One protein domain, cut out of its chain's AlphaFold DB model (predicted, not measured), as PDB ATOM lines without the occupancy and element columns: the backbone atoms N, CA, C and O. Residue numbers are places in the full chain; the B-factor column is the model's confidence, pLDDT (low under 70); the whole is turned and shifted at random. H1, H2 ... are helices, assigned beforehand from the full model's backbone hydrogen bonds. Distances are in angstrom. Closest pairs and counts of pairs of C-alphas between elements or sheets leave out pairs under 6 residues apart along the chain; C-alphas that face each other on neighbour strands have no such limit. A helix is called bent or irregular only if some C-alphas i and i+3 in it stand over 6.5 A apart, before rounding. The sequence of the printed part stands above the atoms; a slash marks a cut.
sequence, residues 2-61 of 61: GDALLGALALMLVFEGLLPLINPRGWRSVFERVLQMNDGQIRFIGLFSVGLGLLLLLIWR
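This is residues 2 to 61 of the 61 residues of the protein "DUF2065 domain-containing protein" of Rubrivivax albus (UniProt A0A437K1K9). What shape does the backbone make? It is an open U-shaped frame: the long helices H3 and H1 are its two arms, and the shorter H2 joins them across one end, with empty space between the arms. What is it made of? The printed part has 60 residues with three named helices, in the order H1, H2, H3, and no named strand; the class is all helix. How dense is it? It is loose, with a radius of gyration of the C-alphas of 14.6 A and spans of 37 by 28 by 17 A.

How does the longest helix stand to its neighbour? H3, residues 39 to 60, is close to but not clearly touching H2, residues 24 to 35; their closest C-alphas, those of Val 34 and Ile 42, are 7.5 A apart. They run opposite ways at a steep tilt of 66 degrees. Which helices touch? H1, residues 2 to 22, and H2 touch only at the corner by their link, and only just, with 3 pairs of C-alphas within 8 A; the closest are those of Pro 20 and Trp 27, 5.6 A apart. Their lines are about perpendicular, at 78 degrees, while H1 and H3 are apart. Are the helix backbones complete? In H2 and H3 every O i to N i+4 pair is within hydrogen-bond range; in H1, 15 of 17 are.

Where is H3? It runs 31.5 A from C-alpha 39 at (-5.717, -49.507, -5.402) to C-alpha 60 at (22.690, -53.669, -18.482). Where are the others? H1 begins with C-alpha 2 at (28.339, -44.384, -1.883) and is 30.2 A long; it is irregular, but only just, with C-alphas 16 and 19 6.6 A apart. H2 is 16.5 A long.

How far does it reach? The two C-alphas farthest apart, those of Asp 3 and Gln 36, are 38.5 A apart. Is it continuous? The printed part has no cut, and both links are tight. Is confidence low anywhere? No printed residue is under 70, and the mean pLDDT of the printed part is 94.4.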
ATOM      1  N   GLY A   2      29.097 -45.559  -2.347       79.25
ATOM      2  CA  GLY A   2      28.339 -44.384  -1.883       79.25
ATOM      3  C   GLY A   2      28.085 -43.331  -2.967       79.25
ATOM      4  O   GLY A   2      26.953 -42.889  -3.119       79.25
ATOM      5  N   ASP A   3      29.087 -43.020  -3.792       88.12
ATOM      6  CA  ASP A   3      28.959 -41.990  -4.838       88.12
ATOM      7  C   ASP A   3      27.948 -42.364  -5.929       88.12
ATOM      8  O   ASP A   3      27.193 -41.519  -6.399       88.12
ATOM      9  N   ALA A   4      27.872 -43.648  -6.298       88.31
ATOM     10  CA  ALA A   4      26.904 -44.134  -7.280       88.31
ATOM     11  C   ALA A   4      25.466 -44.094  -6.738       88.31
ATOM     12  O   ALA A   4      24.546 -43.738  -7.469       88.31
ATOM     13  N   LEU A   5      25.271 -44.416  -5.452       91.31
ATOM     14  CA  LEU A   5      23.969 -44.296  -4.786       91.31
ATOM     15  C   LEU A   5      23.528 -42.834  -4.677       91.31
ATOM     16  O   LEU A   5      22.384 -42.522  -5.002       91.31
ATOM     17  N   LEU A   6      24.432 -41.939  -4.270       95.00
ATOM     18  CA  LEU A   6      24.157 -40.502  -4.202       95.00
ATOM     19  C   LEU A   6      23.864 -39.918  -5.590       95.00
ATOM     20  O   LEU A   6      22.933 -39.131  -5.729       95.00
ATOM     21  N   GLY A   7      24.597 -40.344  -6.622       95.56
ATOM     22  CA  GLY A   7      24.342 -39.947  -8.008       95.56
ATOM     23  C   GLY A   7      22.988 -40.433  -8.530       95.56
ATOM     24  O   GLY A   7      22.242 -39.653  -9.120       95.56
ATOM     25  N   ALA A   8      22.628 -41.694  -8.269       92.81
ATOM     26  CA  ALA A   8      21.325 -42.240  -8.642       92.81
ATOM     27  C   ALA A   8      20.173 -41.512  -7.927       92.81
ATOM     28  O   ALA A   8      19.174 -41.172  -8.563       92.81
ATOM     29  N   LEU A   9      20.335 -41.214  -6.632       95.19
ATOM     30  CA  LEU A   9      19.362 -40.441  -5.860       95.19
ATOM     31  C   LEU A   9      19.230 -39.007  -6.394       95.19
ATOM     32  O   LEU A   9      18.116 -38.521  -6.566       95.19
ATOM     33  N   ALA A  10      20.347 -38.345  -6.707       96.06
ATOM     34  CA  ALA A  10      20.334 -37.004  -7.281       96.06
ATOM     35  C   ALA A  10      19.576 -36.970  -8.617       96.06
ATOM     36  O   ALA A  10      18.726 -36.106  -8.815       96.06
ATOM     37  N   LEU A  11      19.827 -37.935  -9.509       96.06
ATOM     38  CA  LEU A  11      19.103 -38.039 -10.779       96.06
ATOM     39  C   LEU A  11      17.610 -38.313 -10.574       96.06
ATOM     40  O   LEU A  11      16.792 -37.680 -11.235       96.06
ATOM     41  N   MET A  12      17.248 -39.203  -9.646       94.81
ATOM     42  CA  MET A  12      15.847 -39.481  -9.308       94.81
ATOM     43  C   MET A  12      15.110 -38.206  -8.872       94.81
ATOM     44  O   MET A  12      14.048 -37.913  -9.419       94.81
ATOM     45  N   LEU A  13      15.718 -37.396  -7.997       96.25
ATOM     46  CA  LEU A  13      15.158 -36.111  -7.561       96.25
ATOM     47  C   LEU A  13      15.042 -35.095  -8.706       96.25
ATOM     48  O   LEU A  13      14.036 -34.392  -8.804       96.25
ATOM     49  N   VAL A  14      16.045 -35.017  -9.589       96.69
ATOM     50  CA  VAL A  14      15.984 -34.141 -10.772       96.69
ATOM     51  C   VAL A  14      14.815 -34.545 -11.672       96.69
ATOM     52  O   VAL A  14      14.019 -33.687 -12.049       96.69
ATOM     53  N   PHE A  15      14.667 -35.834 -11.989       94.62
ATOM     54  CA  PHE A  15      13.572 -36.310 -12.838       94.62
ATOM     55  C   PHE A  15      12.195 -36.114 -12.199       94.62
ATOM     56  O   PHE A  15      11.264 -35.702 -12.896       94.62
ATOM     57  N   GLU A  16      12.066 -36.337 -10.892       93.69
ATOM     58  CA  GLU A  16      10.820 -36.094 -10.160       93.69
ATOM     59  C   GLU A  16      10.440 -34.601 -10.151       93.69
ATOM     60  O   GLU A  16       9.272 -34.255 -10.334       93.69
ATOM     61  N   GLY A  17      11.424 -33.703 -10.024       94.44
ATOM     62  CA  GLY A  17      11.213 -32.252 -10.023       94.44
ATOM     63  C   GLY A  17      11.009 -31.616 -11.405       94.44
ATOM     64  O   GLY A  17      10.404 -30.546 -11.505       94.44
ATOM     65  N   LEU A  18      11.474 -32.251 -12.487       96.12
ATOM     66  CA  LEU A  18      11.411 -31.681 -13.841       96.12
ATOM     67  C   LEU A  18       9.973 -31.480 -14.336       96.12
ATOM     68  O   LEU A  18       9.638 -30.412 -14.851       96.12
ATOM     69  N   LEU A  19       9.107 -32.486 -14.172       90.62
ATOM     70  CA  LEU A  19       7.709 -32.424 -14.612       90.62
ATOM     71  C   LEU A  19       6.902 -31.290 -13.949       90.62
ATOM     72  O   LEU A  19       6.292 -30.507 -14.687       90.62
ATOM     73  N   PRO A  20       6.889 -31.137 -12.608       94.44
ATOM     74  CA  PRO A  20       6.178 -30.034 -11.965       94.44
ATOM     75  C   PRO A  20       6.783 -28.661 -12.279       94.44
ATOM     76  O   PRO A  20       6.037 -27.681 -12.306       94.44
ATOM     77  N   LEU A  21       8.093 -28.575 -12.545       95.62
ATOM     78  CA  LEU A  21       8.754 -27.316 -12.893       95.62
ATOM     79  C   LEU A  21       8.411 -26.853 -14.318       95.62
ATOM     80  O   LEU A  21       8.129 -25.676 -14.528       95.62
ATOM     81  N   ILE A  22       8.407 -27.774 -15.288       96.75
ATOM     82  CA  ILE A  22       8.137 -27.463 -16.702       96.75
ATOM     83  C   ILE A  22       6.636 -27.280 -16.958       96.75
ATOM     84  O   ILE A  22       6.236 -26.355 -17.666       96.75
ATOM     85  N   ASN A  23       5.786 -28.157 -16.412       95.56
ATOM     86  CA  ASN A  23       4.342 -28.113 -16.642       95.56
ATOM     87  C   ASN A  23       3.543 -28.468 -15.375       95.56
ATOM     88  O   ASN A  23       2.994 -29.570 -15.260       95.56
ATOM     89  N   PRO A  24       3.383 -27.512 -14.444       94.25
ATOM     90  CA  PRO A  24       2.668 -27.751 -13.192       94.25
ATOM     91  C   PRO A  24       1.190 -28.110 -13.402       94.25
ATOM     92  O   PRO A  24       0.621 -28.854 -12.606       94.25
ATOM     93  N   ARG A  25       0.543 -27.607 -14.466       95.44
ATOM     94  CA  ARG A  25      -0.870 -27.913 -14.762       95.44
ATOM     95  C   ARG A  25      -1.040 -29.342 -15.271       95.44
ATOM     96  O   ARG A  25      -1.910 -30.060 -14.786       95.44
ATOM     97  N   GLY A  26      -0.188 -29.761 -16.207       94.56
ATOM     98  CA  GLY A  26      -0.158 -31.137 -16.702       94.56
ATOM     99  C   GLY A  26       0.125 -32.125 -15.575       94.56
ATOM    100  O   GLY A  26      -0.609 -33.099 -15.423       94.56
ATOM    101  N   TRP A  27       1.102 -31.817 -14.719       94.81
ATOM    102  CA  TRP A  27       1.421 -32.635 -13.549       94.81
ATOM    103  C   TRP A  27       0.231 -32.815 -12.598       94.81
ATOM    104  O   TRP A  27      -0.098 -33.945 -12.240       94.81
ATOM    105  N   ARG A  28      -0.478 -31.729 -12.256       95.06
ATOM    106  CA  ARG A  28      -1.701 -31.806 -11.433       95.06
ATOM    107  C   ARG A  28      -2.767 -32.697 -12.067       95.06
ATOM    108  O   ARG A  28      -3.316 -33.544 -11.377       95.06
ATOM    109  N   SER A  29      -2.999 -32.572 -13.374       95.88
ATOM    110  CA  SER A  29      -3.997 -33.402 -14.068       95.88
ATOM    111  C   SER A  29      -3.653 -34.897 -14.054       95.88
ATOM    112  O   SER A  29      -4.545 -35.740 -13.978       95.88
ATOM    113  N   VAL A  30      -2.361 -35.248 -14.100       93.56
ATOM    114  CA  VAL A  30      -1.908 -36.639 -13.959       93.56
ATOM    115  C   VAL A  30      -2.183 -37.128 -12.541       93.56
ATOM    116  O   VAL A  30      -2.760 -38.198 -12.376       93.56
ATOM    117  N   PHE A  31      -1.848 -36.327 -11.531       93.38
ATOM    118  CA  PHE A  31      -2.124 -36.656 -10.133       93.38
ATOM    119  C   PHE A  31      -3.617 -36.841  -9.844       93.38
ATOM    120  O   PHE A  31      -3.995 -37.803  -9.183       93.38
ATOM    121  N   GLU A  32      -4.473 -35.967 -10.372       96.12
ATOM    122  CA  GLU A  32      -5.930 -36.087 -10.244       96.12
ATOM    123  C   GLU A  32      -6.442 -37.398 -10.844       96.12
ATOM    124  O   GLU A  32      -7.277 -38.066 -10.238       96.12
ATOM    125  N   ARG A  33      -5.899 -37.817 -11.995       94.44
ATOM    126  CA  ARG A  33      -6.226 -39.122 -12.587       94.44
ATOM    127  C   ARG A  33      -5.766 -40.266 -11.699       94.44
ATOM    128  O   ARG A  33      -6.544 -41.185 -11.492       94.44
ATOM    129  N   VAL A  34      -4.549 -40.199 -11.155       94.62
ATOM    130  CA  VAL A  34      -4.009 -41.223 -10.241       94.62
ATOM    131  C   VAL A  34      -4.878 -41.356  -8.987       94.62
ATOM    132  O   VAL A  34      -5.159 -42.474  -8.570       94.62
ATOM    133  N   LEU A  35      -5.366 -40.246  -8.427       94.50
ATOM    134  CA  LEU A  35      -6.261 -40.250  -7.261       94.50
ATOM    135  C   LEU A  35      -7.630 -40.889  -7.538       94.50
ATOM    136  O   LEU A  35      -8.282 -41.350  -6.607       94.50
ATOM    137  N   GLN A  36      -8.072 -40.917  -8.797       96.44
ATOM    138  CA  GLN A  36      -9.313 -41.585  -9.203       96.44
ATOM    139  C   GLN A  36      -9.127 -43.081  -9.492       96.44
ATOM    140  O   GLN A  36     -10.110 -43.773  -9.753       96.44
ATOM    141  N   MET A  37      -7.892 -43.591  -9.478       96.12
ATOM    142  CA  MET A  37      -7.615 -45.002  -9.734       96.12
ATOM    143  C   MET A  37      -7.863 -45.840  -8.484       96.12
ATOM    144  O   MET A  37      -7.523 -45.450  -7.371       96.12
ATOM    145  N   ASN A  38      -8.392 -47.044  -8.678       95.69
ATOM    146  CA  ASN A  38      -8.518 -48.005  -7.590       95.69
ATOM    147  C   ASN A  38      -7.132 -48.550  -7.203       95.69
ATOM    148  O   ASN A  38      -6.251 -48.704  -8.056       95.69
ATOM    149  N   ASP A  39      -6.975 -48.970  -5.945       94.88
ATOM    150  CA  ASP A  39      -5.717 -49.507  -5.402       94.88
ATOM    151  C   ASP A  39      -5.090 -50.604  -6.277       94.88
ATOM    152  O   ASP A  39      -3.873 -50.664  -6.445       94.88
ATOM    153  N   GLY A  40      -5.915 -51.466  -6.884       95.88
ATOM    154  CA  GLY A  40      -5.443 -52.519  -7.786       95.88
ATOM    155  C   GLY A  40      -4.711 -51.983  -9.020       95.88
ATOM    156  O   GLY A  40      -3.690 -52.542  -9.419       95.88
ATOM    157  N   GLN A  41      -5.182 -50.877  -9.600       96.12
ATOM    158  CA  GLN A  41      -4.565 -50.279 -10.784       96.12
ATOM    159  C   GLN A  41      -3.245 -49.586 -10.427       96.12
ATOM    160  O   GLN A  41      -2.256 -49.755 -11.140       96.12
ATOM    161  N   ILE A  42      -3.198 -48.875  -9.295       95.69
ATOM    162  CA  ILE A  42      -1.965 -48.248  -8.788       95.69
ATOM    163  C   ILE A  42      -0.909 -49.323  -8.503       95.69
ATOM    164  O   ILE A  42       0.241 -49.202  -8.933       95.69
ATOM    165  N   ARG A  43      -1.303 -50.425  -7.847       95.94
ATOM    166  CA  ARG A  43      -0.408 -51.564  -7.583       95.94
ATOM    167  C   ARG A  43       0.098 -52.212  -8.868       95.94
ATOM    168  O   ARG A  43       1.266 -52.582  -8.921       95.94
ATOM    169  N   PHE A  44      -0.741 -52.328  -9.898       97.00
ATOM    170  CA  PHE A  44      -0.324 -52.882 -11.188       97.00
ATOM    171  C   PHE A  44       0.691 -51.982 -11.906       97.00
ATOM    172  O   PHE A  44       1.707 -52.482 -12.386       97.00
ATOM    173  N   ILE A  45       0.474 -50.660 -11.913       96.19
ATOM    174  CA  ILE A  45       1.455 -49.694 -12.440       96.19
ATOM    175  C   ILE A  45       2.783 -49.819 -11.685       96.19
ATOM    176  O   ILE A  45       3.844 -49.885 -12.308       96.19
ATOM    177  N   GLY A  46       2.729 -49.908 -10.352       95.62
ATOM    178  CA  GLY A  46       3.911 -50.117  -9.516       95.62
ATOM    179  C   GLY A  46       4.648 -51.416  -9.851       95.62
ATOM    180  O   GLY A  46       5.862 -51.397 -10.043       95.62
ATOM    181  N   LEU A  47       3.920 -52.527  -9.992       97.56
ATOM    182  CA  LEU A  47       4.489 -53.826 -10.363       97.56
ATOM    183  C   LEU A  47       5.183 -53.766 -11.728       97.56
ATOM    184  O   LEU A  47       6.297 -54.265 -11.872       97.56
ATOM    185  N   PHE A  48       4.548 -53.130 -12.714       97.62
ATOM    186  CA  PHE A  48       5.113 -52.977 -14.051       97.62
ATOM    187  C   PHE A  48       6.378 -52.108 -14.043       97.62
ATOM    188  O   PHE A  48       7.378 -52.479 -14.656       97.62
ATOM    189  N   SER A  49       6.371 -50.997 -13.299       95.62
ATOM    190  CA  SER A  49       7.534 -50.110 -13.140       95.62
ATOM    191  C   SER A  49       8.724 -50.828 -12.488       95.62
ATOM    192  O   SER A  49       9.837 -50.799 -13.017       95.62
ATOM    193  N   VAL A  50       8.483 -51.560 -11.392       96.56
ATOM    194  CA  VAL A  50       9.513 -52.377 -10.729       96.56
ATOM    195  C   VAL A  50      10.029 -53.469 -11.668       96.56
ATOM    196  O   VAL A  50      11.239 -53.653 -11.778       96.56
ATOM    197  N   GLY A  51       9.134 -54.164 -12.374       97.88
ATOM    198  CA  GLY A  51       9.497 -55.212 -13.329       97.88
ATOM    199  C   GLY A  51      10.383 -54.697 -14.466       97.88
ATOM    200  O   GLY A  51      11.412 -55.303 -14.754       97.88
ATOM    201  N   LEU A  52      10.038 -53.552 -15.062       97.44
ATOM    202  CA  LEU A  52      10.873 -52.898 -16.074       97.44
ATOM    203  C   LEU A  52      12.231 -52.472 -15.516       97.44
ATOM    204  O   LEU A  52      13.248 -52.704 -16.165       97.44
ATOM    205  N   GLY A  53      12.266 -51.890 -14.314       94.25
ATOM    206  CA  GLY A  53      13.518 -51.517 -13.653       94.25
ATOM    207  C   GLY A  53      14.434 -52.723 -13.433       94.25
ATOM    208  O   GLY A  53      15.620 -52.662 -13.753       94.25
ATOM    209  N   LEU A  54      13.880 -53.844 -12.965       96.50
ATOM    210  CA  LEU A  54      14.621 -55.096 -12.800       96.50
ATOM    211  C   LEU A  54      15.101 -55.663 -14.139       96.50
ATOM    212  O   LEU A  54      16.255 -56.070 -14.234       96.50
ATOM    213  N   LEU A  55      14.261 -55.662 -15.178       97.56
ATOM    214  CA  LEU A  55      14.650 -56.116 -16.516       97.56
ATOM    215  C   LEU A  55      15.801 -55.283 -17.085       97.56
ATOM    216  O   LEU A  55      16.773 -55.847 -17.575       97.56
ATOM    217  N   LEU A  56      15.727 -53.954 -16.980       95.25
ATOM    218  CA  LEU A  56      16.805 -53.065 -17.414       95.25
ATOM    219  C   LEU A  56      18.091 -53.323 -16.629       95.25
ATOM    220  O   LEU A  56      19.155 -53.421 -17.232       95.25
ATOM    221  N   LEU A  57      17.994 -53.491 -15.306       92.88
ATOM    222  CA  LEU A  57      19.145 -53.838 -14.475       92.88
ATOM    223  C   LEU A  57      19.761 -55.182 -14.872       92.88
ATOM    224  O   LEU A  57      20.976 -55.282 -14.859       92.88
ATOM    225  N   LEU A  58      18.960 -56.188 -15.234       95.19
ATOM    226  CA  LEU A  58      19.456 -57.496 -15.679       95.19
ATOM    227  C   LEU A  58      20.083 -57.465 -17.076       95.19
ATOM    228  O   LEU A  58      20.963 -58.268 -17.352       95.19
ATOM    229  N   ILE A  59      19.617 -56.584 -17.966       96.44
ATOM    230  CA  ILE A  59      20.166 -56.449 -19.324       96.44
ATOM    231  C   ILE A  59      21.481 -55.659 -19.312       96.44
ATOM    232  O   ILE A  59      22.383 -55.955 -20.091       96.44
ATOM    233  N   TRP A  60      21.573 -54.623 -18.474       89.12
ATOM    234  CA  TRP A  60      22.690 -53.669 -18.482       89.12
ATOM    235  C   TRP A  60      23.821 -54.004 -17.501       89.12
ATOM    236  O   TRP A  60      24.858 -53.338 -17.519       89.12
ATOM    237  N   ARG A  61      23.610 -54.987 -16.626       74.81
ATOM    238  CA  ARG A  61      24.587 -55.495 -15.662       74.81
ATOM    239  C   ARG A  61      25.099 -56.855 -16.100       74.81
ATOM    240  O   ARG A  61      26.319 -57.066 -15.941       74.81
TER     241      ARG A  61